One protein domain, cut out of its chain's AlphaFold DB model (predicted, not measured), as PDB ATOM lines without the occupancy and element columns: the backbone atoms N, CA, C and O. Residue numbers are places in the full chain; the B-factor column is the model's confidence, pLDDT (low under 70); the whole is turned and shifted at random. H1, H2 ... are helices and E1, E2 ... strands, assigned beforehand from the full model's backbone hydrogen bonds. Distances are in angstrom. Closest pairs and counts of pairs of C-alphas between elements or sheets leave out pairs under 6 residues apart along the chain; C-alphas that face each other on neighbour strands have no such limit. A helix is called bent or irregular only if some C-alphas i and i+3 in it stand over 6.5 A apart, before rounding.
ATOM      1  N   GLU A  25      -8.105 -52.012 -20.832       94.56
ATOM      2  CA  GLU A  25      -8.995 -50.912 -20.484       94.56
ATOM      3  C   GLU A  25      -8.235 -49.967 -19.560       94.56
ATOM      4  O   GLU A  25      -7.734 -50.404 -18.531       94.56
ATOM      5  N   CYS A  26      -8.111 -48.691 -19.920       97.00
ATOM      6  CA  CYS A  26      -7.504 -47.677 -19.063       97.00
ATOM      7  C   CYS A  26      -8.392 -46.440 -19.007       97.00
ATOM      8  O   CYS A  26      -8.849 -45.948 -20.037       97.00
ATOM      9  N   GLN A  27      -8.602 -45.913 -17.804       96.69
ATOM     10  CA  GLN A  27      -9.436 -44.742 -17.564       96.69
ATOM     11  C   GLN A  27      -8.669 -43.697 -16.754       96.69
ATOM     12  O   GLN A  27      -7.951 -44.026 -15.806       96.69
ATOM     13  N   ALA A  28      -8.814 -42.431 -17.144       97.25
ATOM     14  CA  ALA A  28      -8.279 -41.291 -16.413       97.25
ATOM     15  C   ALA A  28      -9.323 -40.752 -15.433       97.25
ATOM     16  O   ALA A  28     -10.476 -40.536 -15.803       97.25
ATOM     17  N   TYR A  29      -8.891 -40.461 -14.213       97.56
ATOM     18  CA  TYR A  29      -9.710 -39.867 -13.163       97.56
ATOM     19  C   TYR A  29      -9.067 -38.565 -12.714       97.56
ATOM     20  O   TYR A  29      -7.845 -38.500 -12.560       97.56
ATOM     21  N   ARG A  30      -9.875 -37.531 -12.487       97.44
ATOM     22  CA  ARG A  30      -9.419 -36.244 -11.956       97.44
ATOM     23  C   ARG A  30      -9.936 -36.048 -10.543       97.44
ATOM     24  O   ARG A  30     -11.024 -36.515 -10.221       97.44
ATOM     25  N   ARG A  31      -9.148 -35.356  -9.715       97.12
ATOM     26  CA  ARG A  31      -9.478 -35.055  -8.310       97.12
ATOM     27  C   ARG A  31     -10.035 -36.288  -7.590       97.12
ATOM     28  O   ARG A  31     -11.175 -36.310  -7.137       97.12
ATOM     29  N   VAL A  32      -9.231 -37.339  -7.528       97.19
ATOM     30  CA  VAL A  32      -9.646 -38.656  -7.038       97.19
ATOM     31  C   VAL A  32      -8.883 -39.017  -5.774       97.19
ATOM     32  O   VAL A  32      -7.697 -38.715  -5.662       97.19
ATOM     33  N   CYS A  33      -9.551 -39.672  -4.833       96.56
ATOM     34  CA  CYS A  33      -8.916 -40.272  -3.669       96.56
ATOM     35  C   CYS A  33      -9.113 -41.792  -3.665       96.56
ATOM     36  O   CYS A  33     -10.144 -42.285  -4.124       96.56
ATOM     37  N   PHE A  34      -8.145 -42.529  -3.121       94.12
ATOM     38  CA  PHE A  34      -8.255 -43.967  -2.872       94.12
ATOM     39  C   PHE A  34      -8.340 -44.216  -1.372       94.12
ATOM     40  O   PHE A  34      -7.383 -43.955  -0.643       94.12
ATOM     41  N   ASP A  35      -9.474 -44.722  -0.902       92.25
ATOM     42  CA  ASP A  35      -9.688 -44.966   0.523       92.25
ATOM     43  C   ASP A  35     -10.551 -46.202   0.745       92.25
ATOM     44  O   ASP A  35     -11.545 -46.389   0.045       92.25
ATOM     45  N   GLN A  36     -10.155 -47.058   1.693       88.12
ATOM     46  CA  GLN A  36     -10.889 -48.282   2.056       88.12
ATOM     47  C   GLN A  36     -11.303 -49.136   0.836       88.12
ATOM     48  O   GLN A  36     -12.442 -49.585   0.719       88.12
ATOM     49  N   GLY A  37     -10.392 -49.304  -0.131       87.50
ATOM     50  CA  GLY A  37     -10.648 -50.065  -1.364       87.50
ATOM     51  C   GLY A  37     -11.614 -49.400  -2.358       87.50
ATOM     52  O   GLY A  37     -11.969 -50.017  -3.360       87.50
ATOM     53  N   SER A  38     -12.028 -48.156  -2.111       93.81
ATOM     54  CA  SER A  38     -12.929 -47.393  -2.976       93.81
ATOM     55  C   SER A  38     -12.199 -46.310  -3.765       93.81
ATOM     56  O   SER A  38     -11.302 -45.634  -3.257       93.81
ATOM     57  N   VAL A  39     -12.649 -46.103  -5.001       96.69
ATOM     58  CA  VAL A  39     -12.314 -44.949  -5.837       96.69
ATOM     59  C   VAL A  39     -13.317 -43.840  -5.527       96.69
ATOM     60  O   VAL A  39     -14.513 -43.967  -5.804       96.69
ATOM     61  N   ILE A  40     -12.837 -42.752  -4.931       97.50
ATOM     62  CA  ILE A  40     -13.670 -41.630  -4.497       97.50
ATOM     63  C   ILE A  40     -13.430 -40.450  -5.428       97.50
ATOM     64  O   ILE A  40     -12.346 -39.866  -5.429       97.50
ATOM     65  N   SER A  41     -14.439 -40.086  -6.217       97.62
ATOM     66  CA  SER A  41     -14.344 -38.954  -7.142       97.62
ATOM     67  C   SER A  41     -14.790 -37.653  -6.481       97.62
ATOM     68  O   SER A  41     -15.927 -37.556  -6.024       97.62
ATOM     69  N   PHE A  42     -13.925 -36.640  -6.487       97.38
ATOM     70  CA  PHE A  42     -14.257 -35.246  -6.168       97.38
ATOM     71  C   PHE A  42     -14.270 -34.365  -7.428       97.38
ATOM     72  O   PHE A  42     -14.185 -33.138  -7.331       97.38
ATOM     73  N   ASP A  43     -14.332 -34.972  -8.617       97.31
ATOM     74  CA  ASP A  43     -14.557 -34.227  -9.851       97.31
ATOM     75  C   ASP A  43     -15.990 -33.678  -9.865       97.31
ATOM     76  O   ASP A  43     -16.967 -34.410  -9.685       97.31
ATOM     77  N   GLU A  44     -16.119 -32.377 -10.100       96.19
ATOM     78  CA  GLU A  44     -17.400 -31.678 -10.163       96.19
ATOM     79  C   GLU A  44     -18.281 -32.184 -11.314       96.19
ATOM     80  O   GLU A  44     -19.511 -32.154 -11.210       96.19
ATOM     81  N   ALA A  45     -17.672 -32.739 -12.369       96.81
ATOM     82  CA  ALA A  45     -18.387 -33.401 -13.458       96.81
ATOM     83  C   ALA A  45     -19.189 -34.633 -12.992       96.81
ATOM     84  O   ALA A  45     -20.152 -35.025 -13.652       96.81
ATOM     85  N   HIS A  46     -18.820 -35.231 -11.855       96.12
ATOM     86  CA  HIS A  46     -19.448 -36.431 -11.296       96.12
ATOM     87  C   HIS A  46     -20.154 -36.186  -9.955       96.12
ATOM     88  O   HIS A  46     -20.659 -37.128  -9.339       96.12
ATOM     89  N   SER A  47     -20.174 -34.940  -9.477       94.38
ATOM     90  CA  SER A  47     -20.779 -34.593  -8.192       94.38
ATOM     91  C   SER A  47     -22.306 -34.657  -8.276       94.38
ATOM     92  O   SER A  47     -22.882 -33.963  -9.113       94.38
ATOM     93  N   PRO A  48     -23.004 -35.375  -7.379       91.50
ATOM     94  CA  PRO A  48     -24.469 -35.411  -7.381       91.50
ATOM     95  C   PRO A  48     -25.106 -34.051  -7.056       91.50
ATOM     96  O   PRO A  48     -26.284 -33.844  -7.329       91.50
ATOM     97  N   ALA A  49     -24.341 -33.108  -6.489       91.44
ATOM     98  CA  ALA A  49     -24.799 -31.734  -6.289       91.44
ATOM     99  C   ALA A  49     -24.901 -30.949  -7.611       91.44
ATOM    100  O   ALA A  49     -25.616 -29.951  -7.687       91.44
ATOM    101  N   ASN A  50     -24.201 -31.396  -8.658       94.00
ATOM    102  CA  ASN A  50     -24.256 -30.801  -9.982       94.00
ATOM    103  C   ASN A  50     -25.400 -31.428 -10.799       94.00
ATOM    104  O   ASN A  50     -25.413 -32.632 -11.062       94.00
ATOM    105  N   ARG A  51     -26.353 -30.597 -11.244       94.25
ATOM    106  CA  ARG A  51     -27.527 -31.031 -12.030       94.25
ATOM    107  C   ARG A  51     -27.166 -31.621 -13.392       94.25
ATOM    108  O   ARG A  51     -27.959 -32.381 -13.936       94.25
ATOM    109  N   THR A  52     -26.007 -31.267 -13.944       95.62
ATOM    110  CA  THR A  52     -25.506 -31.804 -15.218       95.62
ATOM    111  C   THR A  52     -24.454 -32.890 -15.007       95.62
ATOM    112  O   THR A  52     -23.661 -33.151 -15.911       95.62
ATOM    113  N   SER A  53     -24.377 -33.467 -13.805       95.56
ATOM    114  CA  SER A  53     -23.399 -34.510 -13.522       95.56
ATOM    115  C   SER A  53     -23.629 -35.749 -14.379       95.56
ATOM    116  O   SER A  53     -24.757 -36.115 -14.715       95.56
ATOM    117  N   VAL A  54     -22.527 -36.405 -14.723       96.44
ATOM    118  CA  VAL A  54     -22.527 -37.708 -15.386       96.44
ATOM    119  C   VAL A  54     -22.006 -38.772 -14.418       96.44
ATOM    120  O   VAL A  54     -21.198 -38.448 -13.541       96.44
ATOM    121  N   PRO A  55     -22.423 -40.046 -14.555       96.62
ATOM    122  CA  PRO A  55     -21.916 -41.121 -13.710       96.62
ATOM    123  C   PRO A  55     -20.383 -41.193 -13.716       96.62
ATOM    124  O   PRO A  55     -19.750 -40.958 -14.745       96.62
ATOM    125  N   ILE A  56     -19.792 -41.556 -12.572       97.25
ATOM    126  CA  ILE A  56     -18.349 -41.814 -12.481       97.25
ATOM    127  C   ILE A  56     -18.005 -42.946 -13.464       97.25
ATOM    128  O   ILE A  56     -18.626 -44.013 -13.371       97.25
ATOM    129  N   PRO A  57     -17.038 -42.754 -14.379       96.62
ATOM    130  CA  PRO A  57     -16.637 -43.796 -15.312       96.62
ATOM    131  C   PRO A  57     -16.034 -44.968 -14.526       96.62
ATOM    132  O   PRO A  57     -15.186 -44.787 -13.649       96.62
ATOM    133  N   ARG A  58     -16.536 -46.183 -14.761       97.06
ATOM    134  CA  ARG A  58     -16.139 -47.374 -14.000       97.06
ATOM    135  C   ARG A  58     -15.214 -48.235 -14.844       97.06
ATOM    136  O   ARG A  58     -15.627 -48.660 -15.918       97.06
ATOM    137  N   LEU A  59     -14.020 -48.535 -14.338       96.44
ATOM    138  CA  LEU A  59     -13.153 -49.578 -14.881       96.44
ATOM    139  C   LEU A  59     -13.717 -50.951 -14.499       96.44
ATOM    140  O   LEU A  59     -13.891 -51.239 -13.308       96.44
ATOM    141  N   ASN A  60     -13.982 -51.804 -15.489       95.56
ATOM    142  CA  ASN A  60     -14.465 -53.156 -15.238       95.56
ATOM    143  C   ASN A  60     -13.299 -54.141 -15.095       95.56
ATOM    144  O   ASN A  60     -12.765 -54.610 -16.088       95.56
ATOM    145  N   ILE A  61     -12.957 -54.545 -13.870       96.19
ATOM    146  CA  ILE A  61     -11.909 -55.556 -13.635       96.19
ATOM    147  C   ILE A  61     -12.444 -56.986 -13.469       96.19
ATOM    148  O   ILE A  61     -11.655 -57.917 -13.364       96.19
ATOM    149  N   THR A  62     -13.765 -57.193 -13.476       96.06
ATOM    150  CA  THR A  62     -14.388 -58.495 -13.139       96.06
ATOM    151  C   THR A  62     -14.095 -59.611 -14.142       96.06
ATOM    152  O   THR A  62     -14.236 -60.794 -13.837       96.06
ATOM    153  N   HIS A  63     -13.675 -59.234 -15.350       94.00
ATOM    154  CA  HIS A  63     -13.278 -60.159 -16.404       94.00
ATOM    155  C   HIS A  63     -11.839 -60.673 -16.234       94.00
ATOM    156  O   HIS A  63     -11.454 -61.644 -16.884       94.00
ATOM    157  N   LEU A  64     -11.038 -60.025 -15.384       95.69
ATOM    158  CA  LEU A  64      -9.719 -60.516 -15.018       95.69
ATOM    159  C   LEU A  64      -9.875 -61.698 -14.062       95.69
ATOM    160  O   LEU A  64     -10.794 -61.740 -13.239       95.69
ATOM    161  N   VAL A  65      -8.939 -62.638 -14.139       94.56
ATOM    162  CA  VAL A  65      -8.881 -63.772 -13.222       94.56
ATOM    163  C   VAL A  65      -7.505 -63.870 -12.573       94.56
ATOM    164  O   VAL A  65      -6.521 -63.286 -13.024       94.56
ATOM    165  N   TYR A  66      -7.422 -64.565 -11.451       93.56
ATOM    166  CA  TYR A  66      -6.172 -64.789 -10.741       93.56
ATOM    167  C   TYR A  66      -6.188 -66.161 -10.075       93.56
ATOM    168  O   TYR A  66      -7.249 -66.718  -9.794       93.56
ATOM    169  N   ASN A  67      -4.999 -66.710  -9.825       90.25
ATOM    170  CA  ASN A  67      -4.857 -67.864  -8.941       90.25
ATOM    171  C   ASN A  67      -4.500 -67.384  -7.554       90.25
ATOM    172  O   ASN A  67      -3.655 -66.503  -7.452       90.25
ATOM    173  N   TRP A  68      -5.036 -68.018  -6.520       85.12
ATOM    174  CA  TRP A  68      -4.633 -67.723  -5.146       85.12
ATOM    175  C   TRP A  68      -3.120 -67.836  -4.960       85.12
ATOM    176  O   TRP A  68      -2.506 -68.814  -5.420       85.12
ATOM    177  N   ALA A  69      -2.531 -66.886  -4.234       82.50
ATOM    178  CA  ALA A  69      -1.173 -67.037  -3.740       82.50
ATOM    179  C   ALA A  69      -1.035 -68.321  -2.899       82.50
ATOM    180  O   ALA A  69      -1.940 -68.733  -2.176       82.50
ATOM    181  N   GLY A  70       0.118 -68.977  -2.993       78.12
ATOM    182  CA  GLY A  70       0.483 -70.086  -2.119       78.12
ATOM    183  C   GLY A  70       1.954 -70.024  -1.755       78.12
ATOM    184  O   GLY A  70       2.740 -69.387  -2.455       78.12
ATOM    185  N   LEU A  71       2.333 -70.742  -0.696       74.56
ATOM    186  CA  LEU A  71       3.737 -70.890  -0.288       74.56
ATOM    187  C   LEU A  71       4.616 -71.442  -1.422       74.56
ATOM    188  O   LEU A  71       5.781 -71.087  -1.538       74.56
ATOM    189  N   GLU A  72       4.040 -72.275  -2.291       70.31
ATOM    190  CA  GLU A  72       4.723 -72.845  -3.459       70.31
ATOM    191  C   GLU A  72       4.532 -72.025  -4.752       70.31
ATOM    192  O   GLU A  72       4.812 -72.509  -5.852       70.31
ATOM    193  N   GLY A  73       4.029 -70.790  -4.650       72.56
ATOM    194  CA  GLY A  73       3.808 -69.889  -5.781       72.56
ATOM    195  C   GLY A  73       2.445 -70.064  -6.461       72.56
ATOM    196  O   GLY A  73       1.406 -70.100  -5.805       72.56
ATOM    197  N   ASN A  74       2.438 -70.110  -7.800       74.56
ATOM    198  CA  ASN A  74       1.217 -70.138  -8.613       74.56
ATOM    199  C   ASN A  74       0.410 -71.438  -8.403       74.56
ATOM    200  O   ASN A  74       0.848 -72.530  -8.776       74.56
ATOM    201  N   ASN A  75      -0.809 -71.300  -7.877       84.19
ATOM    202  CA  ASN A  75      -1.720 -72.406  -7.596       84.19
ATOM    203  C   ASN A  75      -2.671 -72.776  -8.750       84.19
ATOM    204  O   ASN A  75      -3.654 -73.475  -8.508       84.19
ATOM    205  N   ASP A  76      -2.404 -72.401 -10.008       82.12
ATOM    206  CA  ASP A  76      -3.219 -72.785 -11.191       82.12
ATOM    207  C   ASP A  76      -3.511 -74.296 -11.335       82.12
ATOM    208  O   ASP A  76      -4.454 -74.732 -12.012       82.12
ATOM    209  N   ARG A  77      -2.682 -75.089 -10.660       79.06
ATOM    210  CA  ARG A  77      -2.733 -76.537 -10.525       79.06
ATOM    211  C   ARG A  77      -3.817 -77.030  -9.567       79.06
ATOM    212  O   ARG A  77      -4.214 -78.187  -9.681       79.06
ATOM    213  N   LEU A  78      -4.302 -76.240  -8.606       80.94
ATOM    214  CA  LEU A  78      -5.367 -76.660  -7.683       80.94
ATOM    215  C   LEU A  78      -6.741 -76.656  -8.379       80.94
ATOM    216  O   LEU A  78      -6.938 -76.035  -9.422       80.94
ATOM    217  N   ARG A  79      -7.698 -77.418  -7.842       76.44
ATOM    218  CA  ARG A  79      -9.088 -77.370  -8.318       76.44
ATOM    219  C   ARG A  79      -9.716 -76.089  -7.759       76.44
ATOM    220  O   ARG A  79      -9.596 -75.864  -6.563       76.44
ATOM    221  N   ARG A  80     -10.379 -75.285  -8.600       82.38
ATOM    222  CA  ARG A  80     -10.993 -73.994  -8.211       82.38
ATOM    223  C   ARG A  80     -10.007 -72.965  -7.626       82.38
ATOM    224  O   ARG A  80     -10.408 -72.133  -6.830       82.38
ATOM    225  N   SER A  81      -8.733 -72.998  -8.021       83.06
ATOM    226  CA  SER A  81      -7.793 -71.919  -7.666       83.06
ATOM    227  C   SER A  81      -8.057 -70.620  -8.405       83.06
ATOM    228  O   SER A  81      -7.541 -69.587  -7.994       83.06
ATOM    229  N   LEU A  82      -8.827 -70.683  -9.489       89.38
ATOM    230  CA  LEU A  82      -9.175 -69.519 -10.272       89.38
ATOM    231  C   LEU A  82     -10.292 -68.735  -9.602       89.38
ATOM    232  O   LEU A  82     -11.354 -69.289  -9.318       89.38
ATOM    233  N   SER A  83     -10.062 -67.448  -9.405       92.56
ATOM    234  CA  SER A  83     -11.055 -66.496  -8.921       92.56
ATOM    235  C   SER A  83     -11.099 -65.286  -9.849       92.56
ATOM    236  O   SER A  83     -10.089 -64.920 -10.451       92.56
ATOM    237  N   SER A  84     -12.279 -64.693  -9.993       94.31
ATOM    238  CA  SER A  84     -12.446 -63.402 -10.661       94.31
ATOM    239  C   SER A  84     -12.178 -62.277  -9.673       94.31
ATOM    240  O   SER A  84     -12.375 -62.445  -8.472       94.31
ATOM    241  N   TYR A  85     -11.746 -61.123 -10.174       94.81
ATOM    242  CA  TYR A  85     -11.662 -59.935  -9.331       94.81
ATOM    243  C   TYR A  85     -13.064 -59.444  -8.964       94.81
ATOM    244  O   TYR A  85     -13.972 -59.432  -9.800       94.81
ATOM    245  N   GLU A  86     -13.211 -58.972  -7.730       95.38
ATOM    246  CA  GLU A  86     -14.403 -58.239  -7.321       95.38
ATOM    247  C   GLU A  86     -14.484 -56.888  -8.049       95.38
ATOM    248  O   GLU A  86     -13.446 -56.284  -8.354       95.38
ATOM    249  N   PRO A  87     -15.695 -56.377  -8.338       95.88
ATOM    250  CA  PRO A  87     -15.854 -55.039  -8.886       95.88
ATOM    251  C   PRO A  87     -15.208 -53.986  -7.980       95.88
ATOM    252  O   PRO A  87     -15.354 -54.024  -6.759       95.88
ATOM    253  N   LEU A  88     -14.555 -52.991  -8.581       95.56
ATOM    254  CA  LEU A  88     -14.076 -51.835  -7.827       95.56
ATOM    255  C   LEU A  88     -15.262 -51.055  -7.250       95.56
ATOM    256  O   LEU A  88     -16.258 -50.805  -7.938       95.56
ATOM    257  N   ALA A  89     -15.140 -50.644  -5.990       96.50
ATOM    258  CA  ALA A  89     -16.104 -49.760  -5.359       96.50
ATOM    259  C   ALA A  89     -15.867 -48.317  -5.830       96.50
ATOM    260  O   ALA A  89     -14.740 -47.823  -5.811       96.50
ATOM    261  N   TYR A  90     -16.939 -47.633  -6.233       97.19
ATOM    262  CA  TYR A  90     -16.907 -46.228  -6.637       97.19
ATOM    263  C   TYR A  90     -17.919 -45.441  -5.820       97.19
ATOM    264  O   TYR A  90     -19.068 -45.866  -5.679       97.19
ATOM    265  N   ARG A  91     -17.523 -44.260  -5.352       96.38
ATOM    266  CA  ARG A  91     -18.443 -43.295  -4.745       96.38
ATOM    267  C   ARG A  91     -18.031 -41.864  -5.066       96.38
ATOM    268  O   ARG A  91     -16.881 -41.596  -5.404       96.38
ATOM    269  N   PHE A  92     -18.978 -40.945  -4.959       96.44
ATOM    270  CA  PHE A  92     -18.666 -39.521  -4.974       96.44
ATOM    271  C   PHE A  92     -18.110 -39.106  -3.609       96.44
ATOM    272  O   PHE A  92     -18.493 -39.652  -2.569       96.44
ATOM    273  N   GLY A  93     -17.189 -38.152  -3.628       95.00
ATOM    274  CA  GLY A  93     -16.764 -37.420  -2.451       95.00
ATOM    275  C   GLY A  93     -17.825 -36.386  -2.096       95.00
ATOM    276  O   GLY A  93     -18.226 -35.593  -2.946       95.00
ATOM    277  N   SER A  94     -18.294 -36.379  -0.855       90.25
ATOM    278  CA  SER A  94     -19.333 -35.452  -0.387       90.25
ATOM    279  C   SER A  94     -18.769 -34.126   0.147       90.25
ATOM    280  O   SER A  94     -19.504 -33.301   0.695       90.25
ATOM    281  N   GLY A  95     -17.459 -33.899  -0.026       89.19
ATOM    282  CA  GLY A  95     -16.764 -32.703   0.444       89.19
ATOM    283  C   GLY A  95     -16.962 -32.530   1.945       89.19
ATOM    284  O   GLY A  95     -16.651 -33.427   2.720       89.19
ATOM    285  N   ALA A  96     -17.546 -31.409   2.368       89.94
ATOM    286  CA  ALA A  96     -17.756 -31.084   3.781       89.94
ATOM    287  C   ALA A  96     -18.530 -32.149   4.594       89.94
ATOM    288  O   ALA A  96     -18.427 -32.149   5.820       89.94
ATOM    289  N   LEU A  97     -19.273 -33.048   3.937       90.19
ATOM    290  CA  LEU A  97     -20.039 -34.123   4.580       90.19
ATOM    291  C   LEU A  97     -19.255 -35.438   4.750       90.19
ATOM    292  O   LEU A  97     -19.806 -36.407   5.270       90.19
ATOM    293  N   GLU A  98     -17.998 -35.514   4.306       93.94
ATOM    294  CA  GLU A  98     -17.169 -36.704   4.506       93.94
ATOM    295  C   GLU A  98     -16.898 -36.934   6.000       93.94
ATOM    296  O   GLU A  98     -16.599 -36.005   6.752       93.94
ATOM    297  N   ALA A  99     -16.970 -38.191   6.444       90.94
ATOM    298  CA  ALA A  99     -16.699 -38.534   7.840       90.94
ATOM    299  C   ALA A  99     -15.204 -38.383   8.181       90.94
ATOM    300  O   ALA A  99     -14.857 -37.920   9.269       90.94
ATOM    301  N   SER A 100     -14.313 -38.746   7.247       89.12
ATOM    302  CA  SER A 100     -12.865 -38.614   7.440       89.12
ATOM    303  C   SER A 100     -12.439 -37.149   7.291       89.12
ATOM    304  O   SER A 100     -12.694 -36.556   6.237       89.12
ATOM    305  N   PRO A 101     -11.766 -36.536   8.289       91.50
ATOM    306  CA  PRO A 101     -11.417 -35.117   8.245       91.50
ATOM    307  C   PRO A 101     -10.632 -34.677   7.007       91.50
ATOM    308  O   PRO A 101     -10.848 -33.579   6.506       91.50
ATOM    309  N   ASP A 102      -9.750 -35.526   6.497       89.62
ATOM    310  CA  ASP A 102      -8.920 -35.241   5.329       89.62
ATOM    311  C   ASP A 102      -9.656 -35.430   3.993       89.62
ATOM    312  O   ASP A 102      -9.294 -34.790   3.013       89.62
ATOM    313  N   LEU A 103     -10.722 -36.238   3.946       94.06
ATOM    314  CA  LEU A 103     -11.609 -36.308   2.782       94.06
ATOM    315  C   LEU A 103     -12.596 -35.134   2.741       94.06
ATOM    316  O   LEU A 103     -13.134 -34.841   1.676       94.06
ATOM    317  N   ARG A 104     -12.799 -34.414   3.857       94.44
ATOM    318  CA  ARG A 104     -13.595 -33.173   3.842       94.44
ATOM    319  C   ARG A 104     -12.926 -32.045   3.074       94.44
ATOM    320  O   ARG A 104     -13.607 -31.233   2.453       94.44
ATOM    321  N   GLN A 105     -11.599 -31.993   3.138       93.38
ATOM    322  CA  GLN A 105     -10.767 -30.998   2.465       93.38
ATOM    323  C   GLN A 105      -9.558 -31.698   1.828       93.38
ATOM    324  O   GLN A 105      -8.428 -31.532   2.291       93.38
ATOM    325  N   PRO A 106      -9.790 -32.519   0.788       94.19
ATOM    326  CA  PRO A 106      -8.744 -33.345   0.208       94.19
ATOM    327  C   PRO A 106      -7.677 -32.473  -0.451       94.19
ATOM    328  O   PRO A 106      -7.972 -31.585  -1.254       94.19
ATOM    329  N   LEU A 107      -6.418 -32.762  -0.130       93.94
ATOM    330  CA  LEU A 107      -5.264 -32.155  -0.782       93.94
ATOM    331  C   LEU A 107      -4.859 -33.024  -1.972       93.94
ATOM    332  O   LEU A 107      -4.311 -34.111  -1.803       93.94
ATOM    333  N   PHE A 108      -5.145 -32.550  -3.184       94.50
ATOM    334  CA  PHE A 108      -4.815 -33.274  -4.409       94.50
ATOM    335  C   PHE A 108      -3.360 -33.034  -4.809       94.50
ATOM    336  O   PHE A 108      -2.958 -31.911  -5.114       94.50
ATOM    337  N   SER A 109      -2.563 -34.102  -4.844       91.56
ATOM    338  CA  SER A 109      -1.200 -34.033  -5.371       91.56
ATOM    339  C   SER A 109      -1.221 -33.880  -6.893       91.56
ATOM    340  O   SER A 109      -1.766 -34.727  -7.603       91.56
ATOM    341  N   ASN A 110      -0.569 -32.829  -7.399       88.75
ATOM    342  CA  ASN A 110      -0.258 -32.670  -8.827       88.75
ATOM    343  C   ASN A 110       1.064 -33.347  -9.215       88.75
ATOM    344  O   ASN A 110       1.411 -33.388 -10.394       88.75
ATOM    345  N   CYS A 111       1.847 -33.811  -8.235       87.75
ATOM    346  CA  CYS A 111       3.218 -34.257  -8.472       87.75
ATOM    347  C   CYS A 111       3.406 -35.759  -8.515       87.75
ATOM    348  O   CYS A 111       4.344 -36.233  -9.157       87.75
ATOM    349  N   THR A 112       2.489 -36.500  -7.916       87.50
ATOM    350  CA  THR A 112       2.406 -37.950  -8.033       87.50
ATOM    351  C   THR A 112       1.210 -38.281  -8.908       87.50
ATOM    352  O   THR A 112       0.087 -37.883  -8.618       87.50
ATOM    353  N   VAL A 113       1.464 -38.979 -10.012       94.44
ATOM    354  CA  VAL A 113       0.423 -39.463 -10.923       94.44
ATOM    355  C   VAL A 113       0.422 -40.983 -10.807       94.44
ATOM    356  O   VAL A 113       1.328 -41.620 -11.358       94.44
ATOM    357  N   PRO A 114      -0.498 -41.571 -10.024       95.44
ATOM    358  CA  PRO A 114      -0.569 -43.010  -9.874       95.44
ATOM    359  C   PRO A 114      -1.148 -43.660 -11.129       95.44
ATOM    360  O   PRO A 114      -2.159 -43.215 -11.674       95.44
ATOM    361  N   VAL A 115      -0.506 -44.744 -11.550       96.75
ATOM    362  CA  VAL A 115      -1.015 -45.690 -12.541       96.75
ATOM    363  C   VAL A 115      -1.279 -46.996 -11.802       96.75
ATOM    364  O   VAL A 115      -0.342 -47.707 -11.433       96.75
ATOM    365  N   VAL A 116      -2.555 -47.261 -11.526       96.38
ATOM    366  CA  VAL A 116      -3.029 -48.449 -10.813       96.38
ATOM    367  C   VAL A 116      -3.385 -49.522 -11.831       96.38
ATOM    368  O   VAL A 116      -4.225 -49.304 -12.699       96.38
ATOM    369  N   MET A 117      -2.723 -50.670 -11.747       97.31
ATOM    370  CA  MET A 117      -2.779 -51.720 -12.761       97.31
ATOM    371  C   MET A 117      -3.307 -53.015 -12.151       97.31
ATOM    372  O   MET A 117      -2.723 -53.532 -11.200       97.31
ATOM    373  N   TRP A 118      -4.367 -53.567 -12.726       97.06
ATOM    374  CA  TRP A 118      -4.827 -54.929 -12.471       97.06
ATOM    375  C   TRP A 118      -4.468 -55.803 -13.657       97.06
ATOM    376  O   TRP A 118      -4.500 -55.357 -14.803       97.06
ATOM    377  N   THR A 119      -4.135 -57.059 -13.390       96.56
ATOM    378  CA  THR A 119      -3.750 -57.993 -14.439       96.56
ATOM    379  C   THR A 119      -4.345 -59.367 -14.212       96.56
ATOM    380  O   THR A 119      -4.484 -59.833 -13.077       96.56
ATOM    381  N   ASN A 120      -4.630 -60.043 -15.319       94.62
ATOM    382  CA  ASN A 120      -4.861 -61.472 -15.307       94.62
ATOM    383  C   ASN A 120      -3.623 -62.214 -14.760       94.62
ATOM    384  O   ASN A 120      -2.489 -61.779 -14.978       94.62
ATOM    385  N   TRP A 121      -3.849 -63.308 -14.033       93.81
ATOM    386  CA  TRP A 121      -2.812 -64.222 -13.540       93.81
ATOM    387  C   TRP A 121      -1.657 -63.553 -12.773       93.81
ATOM    388  O   TRP A 121      -0.506 -63.957 -12.912       93.81
ATOM    389  N   ILE A 122      -1.947 -62.565 -11.921       95.06
ATOM    390  CA  ILE A 122      -0.932 -61.752 -11.217       95.06
ATOM    391  C   ILE A 122       0.140 -62.562 -10.451       95.06
ATOM    392  O   ILE A 122       1.285 -62.128 -10.355       95.06
ATOM    393  N   HIS A 123      -0.184 -63.761  -9.957       93.44
ATOM    394  CA  HIS A 123       0.759 -64.641  -9.242       93.44
ATOM    395  C   HIS A 123       1.605 -65.541 -10.163       93.44
ATOM    396  O   HIS A 123       2.469 -66.282  -9.693       93.44
ATOM    397  N   ASN A 124       1.374 -65.504 -11.476       93.62
ATOM    398  CA  ASN A 124       2.206 -66.171 -12.467       93.62
ATOM    399  C   ASN A 124       3.282 -65.195 -12.962       93.62
ATOM    400  O   ASN A 124       2.968 -64.189 -13.588       93.62
ATOM    401  N   PHE A 125       4.554 -65.519 -12.711       94.75
ATOM    402  CA  PHE A 125       5.690 -64.671 -13.088       94.75
ATOM    403  C   PHE A 125       5.706 -64.291 -14.577       94.75
ATOM    404  O   PHE A 125       5.954 -63.133 -14.890       94.75
ATOM    405  N   ALA A 126       5.411 -65.230 -15.484       95.38
ATOM    406  CA  ALA A 126       5.432 -64.976 -16.929       95.38
ATOM    407  C   ALA A 126       4.360 -63.966 -17.351       95.38
ATOM    408  O   ALA A 126       4.637 -63.001 -18.064       95.38
ATOM    409  N   GLU A 127       3.141 -64.189 -16.863       94.75
ATOM    410  CA  GLU A 127       1.970 -63.373 -17.179       94.75
ATOM    411  C   GLU A 127       2.133 -61.978 -16.585       94.75
ATOM    412  O   GLU A 127       2.102 -60.982 -17.297       94.75
ATOM    413  N   ALA A 128       2.436 -61.892 -15.289       95.75
ATOM    414  CA  ALA A 128       2.636 -60.623 -14.605       95.75
ATOM    415  C   ALA A 128       3.784 -59.797 -15.214       95.75
ATOM    416  O   ALA A 128       3.666 -58.576 -15.336       95.75
ATOM    417  N   PHE A 129       4.871 -60.448 -15.646       97.75
ATOM    418  CA  PHE A 129       5.952 -59.783 -16.372       97.75
ATOM    419  C   PHE A 129       5.444 -59.167 -17.684       97.75
ATOM    420  O   PHE A 129       5.589 -57.960 -17.897       97.75
ATOM    421  N   SER A 130       4.800 -59.979 -18.525       97.06
ATOM    422  CA  SER A 130       4.358 -59.583 -19.871       97.06
ATOM    423  C   SER A 130       3.186 -58.595 -19.844       97.06
ATOM    424  O   SER A 130       2.996 -57.795 -20.759       97.06
ATOM    425  N   HIS A 131       2.362 -58.649 -18.799       96.19
ATOM    426  CA  HIS A 131       1.183 -57.804 -18.647       96.19
ATOM    427  C   HIS A 131       1.536 -56.467 -18.003       96.19
ATOM    428  O   HIS A 131       0.982 -55.447 -18.389       96.19
ATOM    429  N   VAL A 132       2.449 -56.448 -17.027       97.06
ATOM    430  CA  VAL A 132       2.725 -55.241 -16.236       97.06
ATOM    431  C   VAL A 132       4.074 -54.637 -16.609       97.06
ATOM    432  O   VAL A 132       4.116 -53.530 -17.141       97.06
ATOM    433  N   ALA A 133       5.179 -55.346 -16.370       98.12
ATOM    434  CA  ALA A 133       6.522 -54.789 -16.550       98.12
ATOM    435  C   ALA A 133       6.805 -54.413 -18.013       98.12
ATOM    436  O   ALA A 133       7.279 -53.308 -18.286       98.12
ATOM    437  N   ALA A 134       6.443 -55.290 -18.952       98.19
ATOM    438  CA  ALA A 134       6.587 -55.042 -20.383       98.19
ATOM    439  C   ALA A 134       5.806 -53.801 -20.842       98.19
ATOM    440  O   ALA A 134       6.349 -52.924 -21.514       98.19
ATOM    441  N   ARG A 135       4.550 -53.662 -20.409       97.31
ATOM    442  CA  ARG A 135       3.712 -52.507 -20.760       97.31
ATOM    443  C   ARG A 135       4.210 -51.209 -20.149       97.31
ATOM    444  O   ARG A 135       4.268 -50.197 -20.841       97.31
ATOM    445  N   VAL A 136       4.591 -51.235 -18.874       98.06
ATOM    446  CA  VAL A 136       5.170 -50.077 -18.186       98.06
ATOM    447  C   VAL A 136       6.406 -49.585 -18.934       98.06
ATOM    448  O   VAL A 136       6.508 -48.390 -19.211       98.06
ATOM    449  N   TRP A 137       7.309 -50.496 -19.311       98.44
ATOM    450  CA  TRP A 137       8.476 -50.149 -20.116       98.44
ATOM    451  C   TRP A 137       8.069 -49.544 -21.461       98.44
ATOM    452  O   TRP A 137       8.540 -48.459 -21.782       98.44
ATOM    453  N   ALA A 138       7.151 -50.178 -22.198       98.00
ATOM    454  CA  ALA A 138       6.708 -49.697 -23.507       98.00
ATOM    455  C   ALA A 138       6.138 -48.274 -23.445       98.00
ATOM    456  O   ALA A 138       6.432 -47.442 -24.297       98.00
ATOM    457  N   LEU A 139       5.343 -47.982 -22.414       97.88
ATOM    458  CA  LEU A 139       4.753 -46.662 -22.213       97.88
ATOM    459  C   LEU A 139       5.804 -45.605 -21.875       97.88
ATOM    460  O   LEU A 139       5.691 -44.467 -22.322       97.88
ATOM    461  N   GLN A 140       6.820 -45.955 -21.085       97.69
ATOM    462  CA  GLN A 140       7.898 -45.024 -20.752       97.69
ATOM    463  C   GLN A 140       8.864 -44.810 -21.914       97.69
ATOM    464  O   GLN A 140       9.303 -43.681 -22.132       97.69
ATOM    465  N   ASP A 141       9.194 -45.872 -22.646       97.81
ATOM    466  CA  ASP A 141      10.076 -45.827 -23.810       97.81
ATOM    467  C   ASP A 141       9.433 -45.034 -24.958       97.81
ATOM    468  O   ASP A 141      10.060 -44.141 -25.522       97.81
ATOM    469  N   GLY A 142       8.133 -45.241 -25.198       97.38
ATOM    470  CA  GLY A 142       7.336 -44.464 -26.151       97.38
ATOM    471  C   GLY A 142       6.973 -43.046 -25.688       97.38
ATOM    472  O   GLY A 142       6.249 -42.342 -26.388       97.38
ATOM    473  N   GLY A 143       7.421 -42.616 -24.502       96.81
ATOM    474  CA  GLY A 143       7.145 -41.282 -23.954       96.81
ATOM    475  C   GLY A 143       5.689 -41.036 -23.532       96.81
ATOM    476  O   GLY A 143       5.352 -39.922 -23.136       96.81
ATOM    477  N   ALA A 144       4.835 -42.059 -23.572       96.94
ATOM    478  CA  ALA A 144       3.439 -41.986 -23.157       96.94
ATOM    479  C   ALA A 144       3.268 -41.974 -21.633       96.94
ATOM    480  O   ALA A 144       2.220 -41.561 -21.154       96.94
ATOM    481  N   MET A 145       4.264 -42.406 -20.858       96.94
ATOM    482  CA  MET A 145       4.236 -42.372 -19.396       96.94
ATOM    483  C   MET A 145       5.513 -41.754 -18.831       96.94
ATOM    484  O   MET A 145       6.628 -42.133 -19.185       96.94
ATOM    485  N   SER A 146       5.363 -40.830 -17.883       96.06
ATOM    486  CA  SER A 146       6.509 -40.261 -17.171       96.06
ATOM    487  C   SER A 146       7.190 -41.305 -16.284       96.06
ATOM    488  O   SER A 146       6.530 -42.030 -15.542       96.06
ATOM    489  N   ARG A 147       8.529 -41.300 -16.245       95.31
ATOM    490  CA  ARG A 147       9.299 -42.076 -15.254       95.31
ATOM    491  C   ARG A 147       9.046 -41.634 -13.813       95.31
ATOM    492  O   ARG A 147       9.375 -42.369 -12.896       95.31
ATOM    493  N   ALA A 148       8.482 -40.444 -13.603       93.88
ATOM    494  CA  ALA A 148       8.078 -39.964 -12.284       93.88
ATOM    495  C   ALA A 148       6.679 -40.454 -11.858       93.88
ATOM    496  O   ALA A 148       6.227 -40.089 -10.773       93.88
ATOM    497  N   ALA A 149       5.985 -41.244 -12.689       94.06
ATOM    498  CA  ALA A 149       4.710 -41.849 -12.323       94.06
ATOM    499  C   ALA A 149       4.877 -42.800 -11.130       94.06
ATOM    500  O   ALA A 149       5.893 -43.491 -10.991       94.06
ATOM    501  N   THR A 150       3.868 -42.834 -10.264       93.81
ATOM    502  CA  THR A 150       3.790 -43.809  -9.175       93.81
ATOM    503  C   THR A 150       3.133 -45.063  -9.733       93.81
ATOM    504  O   THR A 150       2.030 -44.997 -10.265       93.81
ATOM    505  N   LEU A 151       3.808 -46.205  -9.647       95.38
ATOM    506  CA  LEU A 151       3.266 -47.467 -10.145       95.38
ATOM    507  C   LEU A 151       2.622 -48.221  -8.992       95.38
ATOM    508  O   LEU A 151       3.262 -48.446  -7.966       95.38
ATOM    509  N   VAL A 152       1.367 -48.616  -9.177       94.62
ATOM    510  CA  VAL A 152       0.612 -49.395  -8.200       94.62
ATOM    511  C   VAL A 152       0.054 -50.617  -8.905       94.62
ATOM    512  O   VAL A 152      -0.504 -50.510  -9.994       94.62
ATOM    513  N   VAL A 153       0.186 -51.784  -8.286       95.31
ATOM    514  CA  VAL A 153      -0.453 -53.003  -8.778       95.31
ATOM    515  C   VAL A 153      -1.590 -53.355  -7.832       95.31
ATOM    516  O   VAL A 153      -1.367 -53.551  -6.638       95.31
ATOM    517  N   GLY A 154      -2.805 -53.403  -8.367       93.75
ATOM    518  CA  GLY A 154      -3.982 -53.820  -7.628       93.75
ATOM    519  C   GLY A 154      -3.965 -55.330  -7.412       93.75
ATOM    520  O   GLY A 154      -3.852 -56.095  -8.371       93.75
ATOM    521  N   THR A 155      -4.080 -55.757  -6.157       92.00
ATOM    522  CA  THR A 155      -4.200 -57.172  -5.796       92.00
ATOM    523  C   THR A 155      -5.657 -57.516  -5.484       92.00
ATOM    524  O   THR A 155      -6.408 -56.676  -4.977       92.00
ATOM    525  N   PRO A 156      -6.102 -58.733  -5.820       88.94
ATOM    526  CA  PRO A 156      -7.451 -59.175  -5.498       88.94
ATOM    527  C   PRO A 156      -7.592 -59.384  -3.989       88.94
ATOM    528  O   PRO A 156      -6.653 -59.843  -3.349       88.94
ATOM    529  N   ALA A 157      -8.757 -59.058  -3.422       85.38
ATOM    530  CA  ALA A 157      -9.106 -59.346  -2.023       85.38
ATOM    531  C   ALA A 157      -8.054 -58.917  -0.969       85.38
ATOM    532  O   ALA A 157      -7.973 -59.502   0.108       85.38
ATOM    533  N   GLY A 158      -7.230 -57.905  -1.271       82.19
ATOM    534  CA  GLY A 158      -6.144 -57.471  -0.388       82.19
ATOM    535  C   GLY A 158      -4.974 -58.457  -0.283       82.19
ATOM    536  O   GLY A 158      -4.171 -58.335   0.642       82.19
ATOM    537  N   GLU A 159      -4.852 -59.416  -1.208       88.62
ATOM    538  CA  GLU A 159      -3.743 -60.369  -1.239       88.62
ATOM    539  C   GLU A 159      -2.386 -59.664  -1.282       88.62
ATOM    540  O   GLU A 159      -2.230 -58.541  -1.786       88.62
ATOM    541  N   ARG A 160      -1.370 -60.359  -0.762       88.88
ATOM    542  CA  ARG A 160      -0.002 -59.873  -0.842       88.88
ATOM    543  C   ARG A 160       0.484 -59.875  -2.281       88.88
ATOM    544  O   ARG A 160       0.256 -60.817  -3.039       88.88
ATOM    545  N   LEU A 161       1.195 -58.813  -2.642       90.75
ATOM    546  CA  LEU A 161       1.849 -58.747  -3.933       90.75
ATOM    547  C   LEU A 161       2.925 -59.843  -4.030       90.75
ATOM    548  O   LEU A 161       3.725 -59.972  -3.101       90.75
ATOM    549  N   PRO A 162       2.994 -60.598  -5.139       91.56
ATOM    550  CA  PRO A 162       4.100 -61.511  -5.388       91.56
ATOM    551  C   PRO A 162       5.464 -60.836  -5.210       91.56
ATOM    552  O   PRO A 162       5.701 -59.764  -5.770       91.56
ATOM    553  N   ASP A 163       6.385 -61.492  -4.502       91.81
ATOM    554  CA  ASP A 163       7.686 -60.907  -4.133       91.81
ATOM    555  C   ASP A 163       8.568 -60.542  -5.345       91.81
ATOM    556  O   ASP A 163       9.480 -59.726  -5.237       91.81
ATOM    557  N   PHE A 164       8.287 -61.097  -6.528       93.88
ATOM    558  CA  PHE A 164       8.993 -60.732  -7.755       93.88
ATOM    559  C   PHE A 164       8.547 -59.378  -8.336       93.88
ATOM    560  O   PHE A 164       9.340 -58.722  -9.007       93.88
ATOM    561  N   LEU A 165       7.306 -58.929  -8.107       95.38
ATOM    562  CA  LEU A 165       6.771 -57.718  -8.746       95.38
ATOM    563  C   LEU A 165       7.484 -56.423  -8.329       95.38
ATOM    564  O   LEU A 165       7.775 -55.621  -9.220       95.38
ATOM    565  N   PRO A 166       7.830 -56.200  -7.044       95.44
ATOM    566  CA  PRO A 166       8.614 -55.035  -6.653       95.44
ATOM    567  C   PRO A 166       9.950 -54.981  -7.395       95.44
ATOM    568  O   PRO A 166      10.309 -53.932  -7.923       95.44
ATOM    569  N   THR A 167      10.641 -56.119  -7.514       95.69
ATOM    570  CA  THR A 167      11.897 -56.231  -8.268       95.69
ATOM    571  C   THR A 167      11.697 -55.900  -9.748       95.69
ATOM    572  O   THR A 167      12.506 -55.186 -10.330       95.69
ATOM    573  N   LEU A 168      10.603 -56.350 -10.369       97.19
ATOM    574  CA  LEU A 168      10.328 -56.050 -11.778       97.19
ATOM    575  C   LEU A 168       9.973 -54.576 -12.031       97.19
ATOM    576  O   LEU A 168      10.289 -54.056 -13.098       97.19
ATOM    577  N   LEU A 169       9.312 -53.900 -11.087       97.31
ATOM    578  CA  LEU A 169       8.762 -52.555 -11.306       97.31
ATOM    579  C   LEU A 169       9.620 -51.423 -10.744       97.31
ATOM    580  O   LEU A 169       9.503 -50.283 -11.201       97.31
ATOM    581  N   ARG A 170      10.523 -51.719  -9.804       96.62
ATOM    582  CA  ARG A 170      11.439 -50.734  -9.215       96.62
ATOM    583  C   ARG A 170      12.236 -49.911 -10.243       96.62
ATOM    584  O   ARG A 170      12.375 -48.709 -10.023       96.62
ATOM    585  N   PRO A 171      12.720 -50.468 -11.368       97.38
ATOM    586  CA  PRO A 171      13.455 -49.702 -12.379       97.38
ATOM    587  C   PRO A 171      12.640 -48.591 -13.051       97.38
ATOM    588  O   PRO A 171      13.215 -47.657 -13.615       97.38
ATOM    589  N   PHE A 172      11.311 -48.685 -12.996       97.50
ATOM    590  CA  PHE A 172      10.392 -47.826 -13.739       97.50
ATOM    591  C   PHE A 172       9.748 -46.741 -12.880       97.50
ATOM    592  O   PHE A 172       8.911 -45.987 -13.369       97.50
ATOM    593  N   THR A 173      10.112 -46.625 -11.604       95.31
ATOM    594  CA  THR A 173       9.572 -45.574 -10.742       95.31
ATOM    595  C   THR A 173      10.566 -45.183  -9.647       95.31
ATOM    596  O   THR A 173      11.170 -46.051  -9.016       95.31
ATOM    597  N   PRO A 174      10.770 -43.877  -9.381       93.00
ATOM    598  CA  PRO A 174      11.590 -43.433  -8.259       93.00
ATOM    599  C   PRO A 174      10.882 -43.669  -6.921       93.00
ATOM    600  O   PRO A 174      11.532 -43.718  -5.873       93.00
ATOM    601  N   HIS A 175       9.556 -43.809  -6.946       90.81
ATOM    602  CA  HIS A 175       8.743 -43.933  -5.747       90.81
ATOM    603  C   HIS A 175       8.927 -45.316  -5.117       90.81
ATOM    604  O   HIS A 175       9.133 -46.301  -5.833       90.81
ATOM    605  N   PRO A 176       8.894 -45.421  -3.778       84.56
ATOM    606  CA  PRO A 176       8.804 -46.713  -3.115       84.56
ATOM    607  C   PRO A 176       7.603 -47.490  -3.653       84.56
ATOM    608  O   PRO A 176       6.533 -46.918  -3.860       84.56
ATOM    609  N   PHE A 177       7.779 -48.789  -3.883       78.00
ATOM    610  CA  PHE A 177       6.673 -49.637  -4.297       78.00
ATOM    611  C   PHE A 177       5.750 -49.851  -3.092       78.00
ATOM    612  O   PHE A 177       6.069 -50.619  -2.186       78.00
ATOM    613  N   SER A 178       4.631 -49.132  -3.038       63.97
ATOM    614  CA  SER A 178       3.643 -49.286  -1.975       63.97
ATOM    615  C   SER A 178       2.609 -50.332  -2.377       63.97
ATOM    616  O   SER A 178       1.846 -50.124  -3.314       63.97
ATOM    617  N   GLN A 179       2.523 -51.424  -1.619       60.06
ATOM    618  CA  GLN A 179       1.418 -52.384  -1.733       60.06
ATOM    619  C   GLN A 179       0.075 -51.784  -1.257       60.06
ATOM    620  O   GLN A 179      -0.996 -52.305  -1.551       60.06
ATOM    621  N   ARG A 180       0.114 -50.683  -0.496       53.94
ATOM    622  CA  ARG A 180      -1.061 -50.109   0.166       53.94
ATOM    623  C   ARG A 180      -1.846 -49.183  -0.763       53.94
ATOM    624  O   ARG A 180      -1.655 -47.973  -0.744       53.94
ATOM    625  N   CYS A 181      -2.820 -49.748  -1.464       49.44
ATOM    626  CA  CYS A 181      -4.063 -49.042  -1.762       49.44
ATOM    627  C   CYS A 181      -5.151 -49.571  -0.819       49.44
ATOM    628  O   CYS A 181      -5.885 -50.483  -1.177       49.44
ATOM    629  N   GLY A 182      -5.253 -49.023   0.398       47.09
ATOM    630  CA  GLY A 182      -6.525 -49.089   1.134       47.09
ATOM    631  C   GLY A 182      -6.602 -49.812   2.482       47.09
ATOM    632  O   GLY A 182      -7.712 -49.912   2.990       47.09
ATOM    633  N   THR A 183      -5.515 -50.245   3.124       41.62
ATOM    634  CA  THR A 183      -5.590 -50.688   4.535       41.62
ATOM    635  C   THR A 183      -5.079 -49.602   5.479       41.62
ATOM    636  O   THR A 183      -3.948 -49.611   5.963       41.62
ATOM    637  N   GLY A 227      -0.999 -38.695   0.836       71.44
ATOM    638  CA  GLY A 227      -0.705 -39.977   0.193       71.44
ATOM    639  C   GLY A 227      -1.850 -40.618  -0.590       71.44
ATOM    640  O   GLY A 227      -1.589 -41.582  -1.304       71.44
ATOM    641  N   ARG A 228      -3.098 -40.143  -0.457       89.88
ATOM    642  CA  ARG A 228      -4.269 -40.852  -1.016       89.88
ATOM    643  C   ARG A 228      -5.116 -40.085  -2.021       89.88
ATOM    644  O   ARG A 228      -5.937 -40.719  -2.677       89.88
ATOM    645  N   CYS A 229      -4.918 -38.776  -2.166       94.38
ATOM    646  CA  CYS A 229      -5.683 -37.921  -3.070       94.38
ATOM    647  C   CYS A 229      -4.791 -37.335  -4.170       94.38
ATOM    648  O   CYS A 229      -3.741 -36.744  -3.909       94.38
ATOM    649  N   PHE A 230      -5.227 -37.472  -5.415       95.56
ATOM    650  CA  PHE A 230      -4.445 -37.170  -6.606       95.56
ATOM    651  C   PHE A 230      -5.245 -36.296  -7.559       95.56
ATOM    652  O   PHE A 230      -6.433 -36.521  -7.802       95.56
ATOM    653  N   GLN A 231      -4.581 -35.301  -8.139       96.56
ATOM    654  CA  GLN A 231      -5.211 -34.463  -9.151       96.56
ATOM    655  C   GLN A 231      -5.547 -35.266 -10.400       96.56
ATOM    656  O   GLN A 231      -6.549 -34.996 -11.061       96.56
ATOM    657  N   THR A 232      -4.711 -36.244 -10.731       96.56
ATOM    658  CA  THR A 232      -4.937 -37.178 -11.828       96.56
ATOM    659  C   THR A 232      -4.440 -38.554 -11.424       96.56
ATOM    660  O   THR A 232      -3.334 -38.673 -10.905       96.56
ATOM    661  N   ALA A 233      -5.244 -39.578 -11.686       97.12
ATOM    662  CA  ALA A 233      -4.863 -40.980 -11.578       97.12
ATOM    663  C   ALA A 233      -5.314 -41.737 -12.826       97.12
ATOM    664  O   ALA A 233      -6.289 -41.353 -13.475       97.12
ATOM    665  N   TYR A 234      -4.633 -42.837 -13.120       97.88
ATOM    666  CA  TYR A 234      -5.008 -43.756 -14.184       97.88
ATOM    667  C   TYR A 234      -5.255 -45.132 -13.585       97.88
ATOM    668  O   TYR A 234      -4.421 -45.632 -12.833       97.88
ATOM    669  N   LEU A 235      -6.395 -45.734 -13.905       97.81
ATOM    670  CA  LEU A 235      -6.700 -47.114 -13.534       97.81
ATOM    671  C   LEU A 235      -6.740 -47.940 -14.812       97.81
ATOM    672  O   LEU A 235      -7.392 -47.541 -15.774       97.81
ATOM    673  N   CYS A 236      -6.054 -49.076 -14.806       98.00
ATOM    674  CA  CYS A 236      -5.846 -49.915 -15.972       98.00
ATOM    675  C   CYS A 236      -6.095 -51.399 -15.672       98.00
ATOM    676  O   CYS A 236      -5.612 -51.919 -14.669       98.00
ATOM    677  N   ALA A 237      -6.790 -52.095 -16.568       97.44
ATOM    678  CA  ALA A 237      -7.019 -53.535 -16.556       97.44
ATOM    679  C   ALA A 237      -6.298 -54.190 -17.744       97.44
ATOM    680  O   ALA A 237      -6.548 -53.842 -18.900       97.44
ATOM    681  N   PHE A 238      -5.394 -55.129 -17.462       96.38
ATOM    682  CA  PHE A 238      -4.563 -55.815 -18.453       96.38
ATOM    683  C   PHE A 238      -4.949 -57.291 -18.548       96.38
ATOM    684  O   PHE A 238      -4.622 -58.100 -17.674       96.38
ATOM    685  N   LEU A 239      -5.645 -57.654 -19.625       94.38
ATOM    686  CA  LEU A 239      -6.112 -59.024 -19.817       94.38
ATOM    687  C   LEU A 239      -5.040 -59.939 -20.437       94.38
ATOM    688  O   LEU A 239      -4.991 -61.121 -20.097       94.38
ATOM    689  N   TYR A 240      -4.180 -59.391 -21.303       92.44
ATOM    690  CA  TYR A 240      -3.163 -60.134 -22.064       92.44
ATOM    691  C   TYR A 240      -1.792 -59.446 -22.064       92.44
ATOM    692  O   TYR A 240      -1.684 -58.237 -21.835       92.44
ATOM    693  N   GLY A 241      -0.745 -60.202 -22.390       92.94
ATOM    694  CA  GLY A 241       0.628 -59.709 -22.465       92.94
ATOM    695  C   GLY A 241       0.883 -58.747 -23.620       92.94
ATOM    696  O   GLY A 241       0.160 -58.730 -24.615       92.94
ATOM    697  N   TYR A 242       1.930 -57.935 -23.474       95.94
ATOM    698  CA  TYR A 242       2.437 -57.040 -24.514       95.94
ATOM    699  C   TYR A 242       3.850 -57.466 -24.931       95.94
ATOM    700  O   TYR A 242       4.847 -56.809 -24.631       95.94
ATOM    701  N   TYR A 243       3.921 -58.610 -25.614       96.19
ATOM    702  CA  TYR A 243       5.160 -59.349 -25.866       96.19
ATOM    703  C   TYR A 243       6.240 -58.573 -26.627       96.19
ATOM    704  O   TYR A 243       7.428 -58.836 -26.458       96.19
ATOM    705  N   GLN A 244       5.859 -57.589 -27.447       97.00
ATOM    706  CA  GLN A 244       6.793 -56.746 -28.203       97.00
ATOM    707  C   GLN A 244       7.781 -56.013 -27.282       97.00
ATOM    708  O   GLN A 244       8.893 -55.682 -27.691       97.00
TER     709      GLN A 244
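Overview. This is residues 25 to 183 and 227 to 244 of the 557 residues of an uncharacterized protein of Chlorella variabilis (UniProt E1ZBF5). A twisted six-stranded sheet runs through the domain, and two helices, H2 and H3, lie side by side over its E6 and E7 end, while a small hairpin, E3 and E4, lies off to one side of it. The short helix H1 sits near the other part of the sheet, and long loops, residues 42 to 64 and 68 to 81, reach toward opposite ends of the longest axis. The printed part has 177 residues, with three named helices and eight named strands in the order E1 E2 E3 E4 E5 H1 E6 H2 E7 H3 E8; the large sheet is mixed, in the order E5 E2 E1 E8 E6 E7, and E3 and E4 are antiparallel. The class is mixed, helices and strands, with under half of the residues in named elements. The whole is compact, with a radius of gyration of the C-alphas of 16.8 A and spans of 50 by 38 by 27 A.

Along the chain. In the large sheet, E1 is residues 25 to 35, 21.8 A long, with C-alpha 25 at (-8.995, -50.912, -20.484), and it bends by 103 degrees at residue 31. E8 is residues 229 to 238, 23.6 A, ends with C-alpha 238 at (-4.563, -55.815, -18.453), and bends by 82 degrees at residue 232. E6 is residues 114 to 119, 16.0 A. The shorter strands are E2, residues 38 to 41, E5, residues 89 to 92, and E7, residues 150 to 153. The second sheet has E3, residues 65 to 67, and E4, residues 82 to 84. H2 is residues 125 to 141, 22.1 A, with C-alpha 125 at (5.690, -64.671, -13.088); it is neither bent nor irregular, but only just: C-alphas 131 and 134 are 6.3 A apart. H3 is residues 164 to 172, 14.3 A, and is irregular, with C-alphas 168 and 171 7.1 A apart. H1 is residues 101 to 104.

Arrangement. E1 and E8 are antiparallel neighbours at 142 degrees, with N 29 and O 233 2.8 A apart, within hydrogen-bond range. E2 forms a hairpin with E1, N 40 and O 33 at 2.8 A. E5, an edge strand, is parallel to E2 at 27 degrees, N 39 and O 89 at 2.8 A. On the other side of E8 from E1, E6 is parallel to it at 21 degrees, N 116 and O 234 at 2.8 A. The edge strand E7 is parallel to E6 at 22 degrees, N 117 and O 152 at 2.8 A. E6, H2 and E7 form a strand-helix-strand unit, two parallel neighbour strands with a helix between, and its crossover is right-handed. H2 and H3 on one face of the sheet make two layers, helices over strands. H2 lies over E6 at a height over the sheet of 10.0 A, and on the local plane it runs along the strands, only just, at 29 degrees to E6; the closest C-alphas of the two are those of Thr 119 and His 131, 6.5 A. H3 is on the sheet, and its closest C-alpha pair with E7 is Leu 151 and Leu 169, 7.6 A. H2 and H3 touch, the C-alphas of Ala 133 and Leu 169 being closest at 6.1 A, at a shallow tilt of 5 degrees, the same way. H1 is only just on the sheet, with 5 pairs of C-alphas within 10 A, and only grazes it with residues 102 to 103. The hairpin E3 and E4 is antiparallel at 143 degrees, N 66 and O 83 at 2.9 A; E4 is apart from E6, E8 and H2, for instance. O i to N i+4 pairs are within hydrogen-bond range in 11 of 13 cases in H2 and 3 of 5 in H3, and H1 is too short for such a pair.

Size, cuts and confidence. The two C-alphas farthest apart are those of Arg 51 and Glu 72, 53.5 A. The links E2 to E3, with 23 residues, and E3 to E4, with 14, are long. Residues 184 to 226 are not printed, and C-alphas 183 and 227 are 12.5 A apart across this cut, which falls in the link from H3 to E8. The mean pLDDT of the printed part is 91.7, and residues 178 to 183 of this predicted model are under 70.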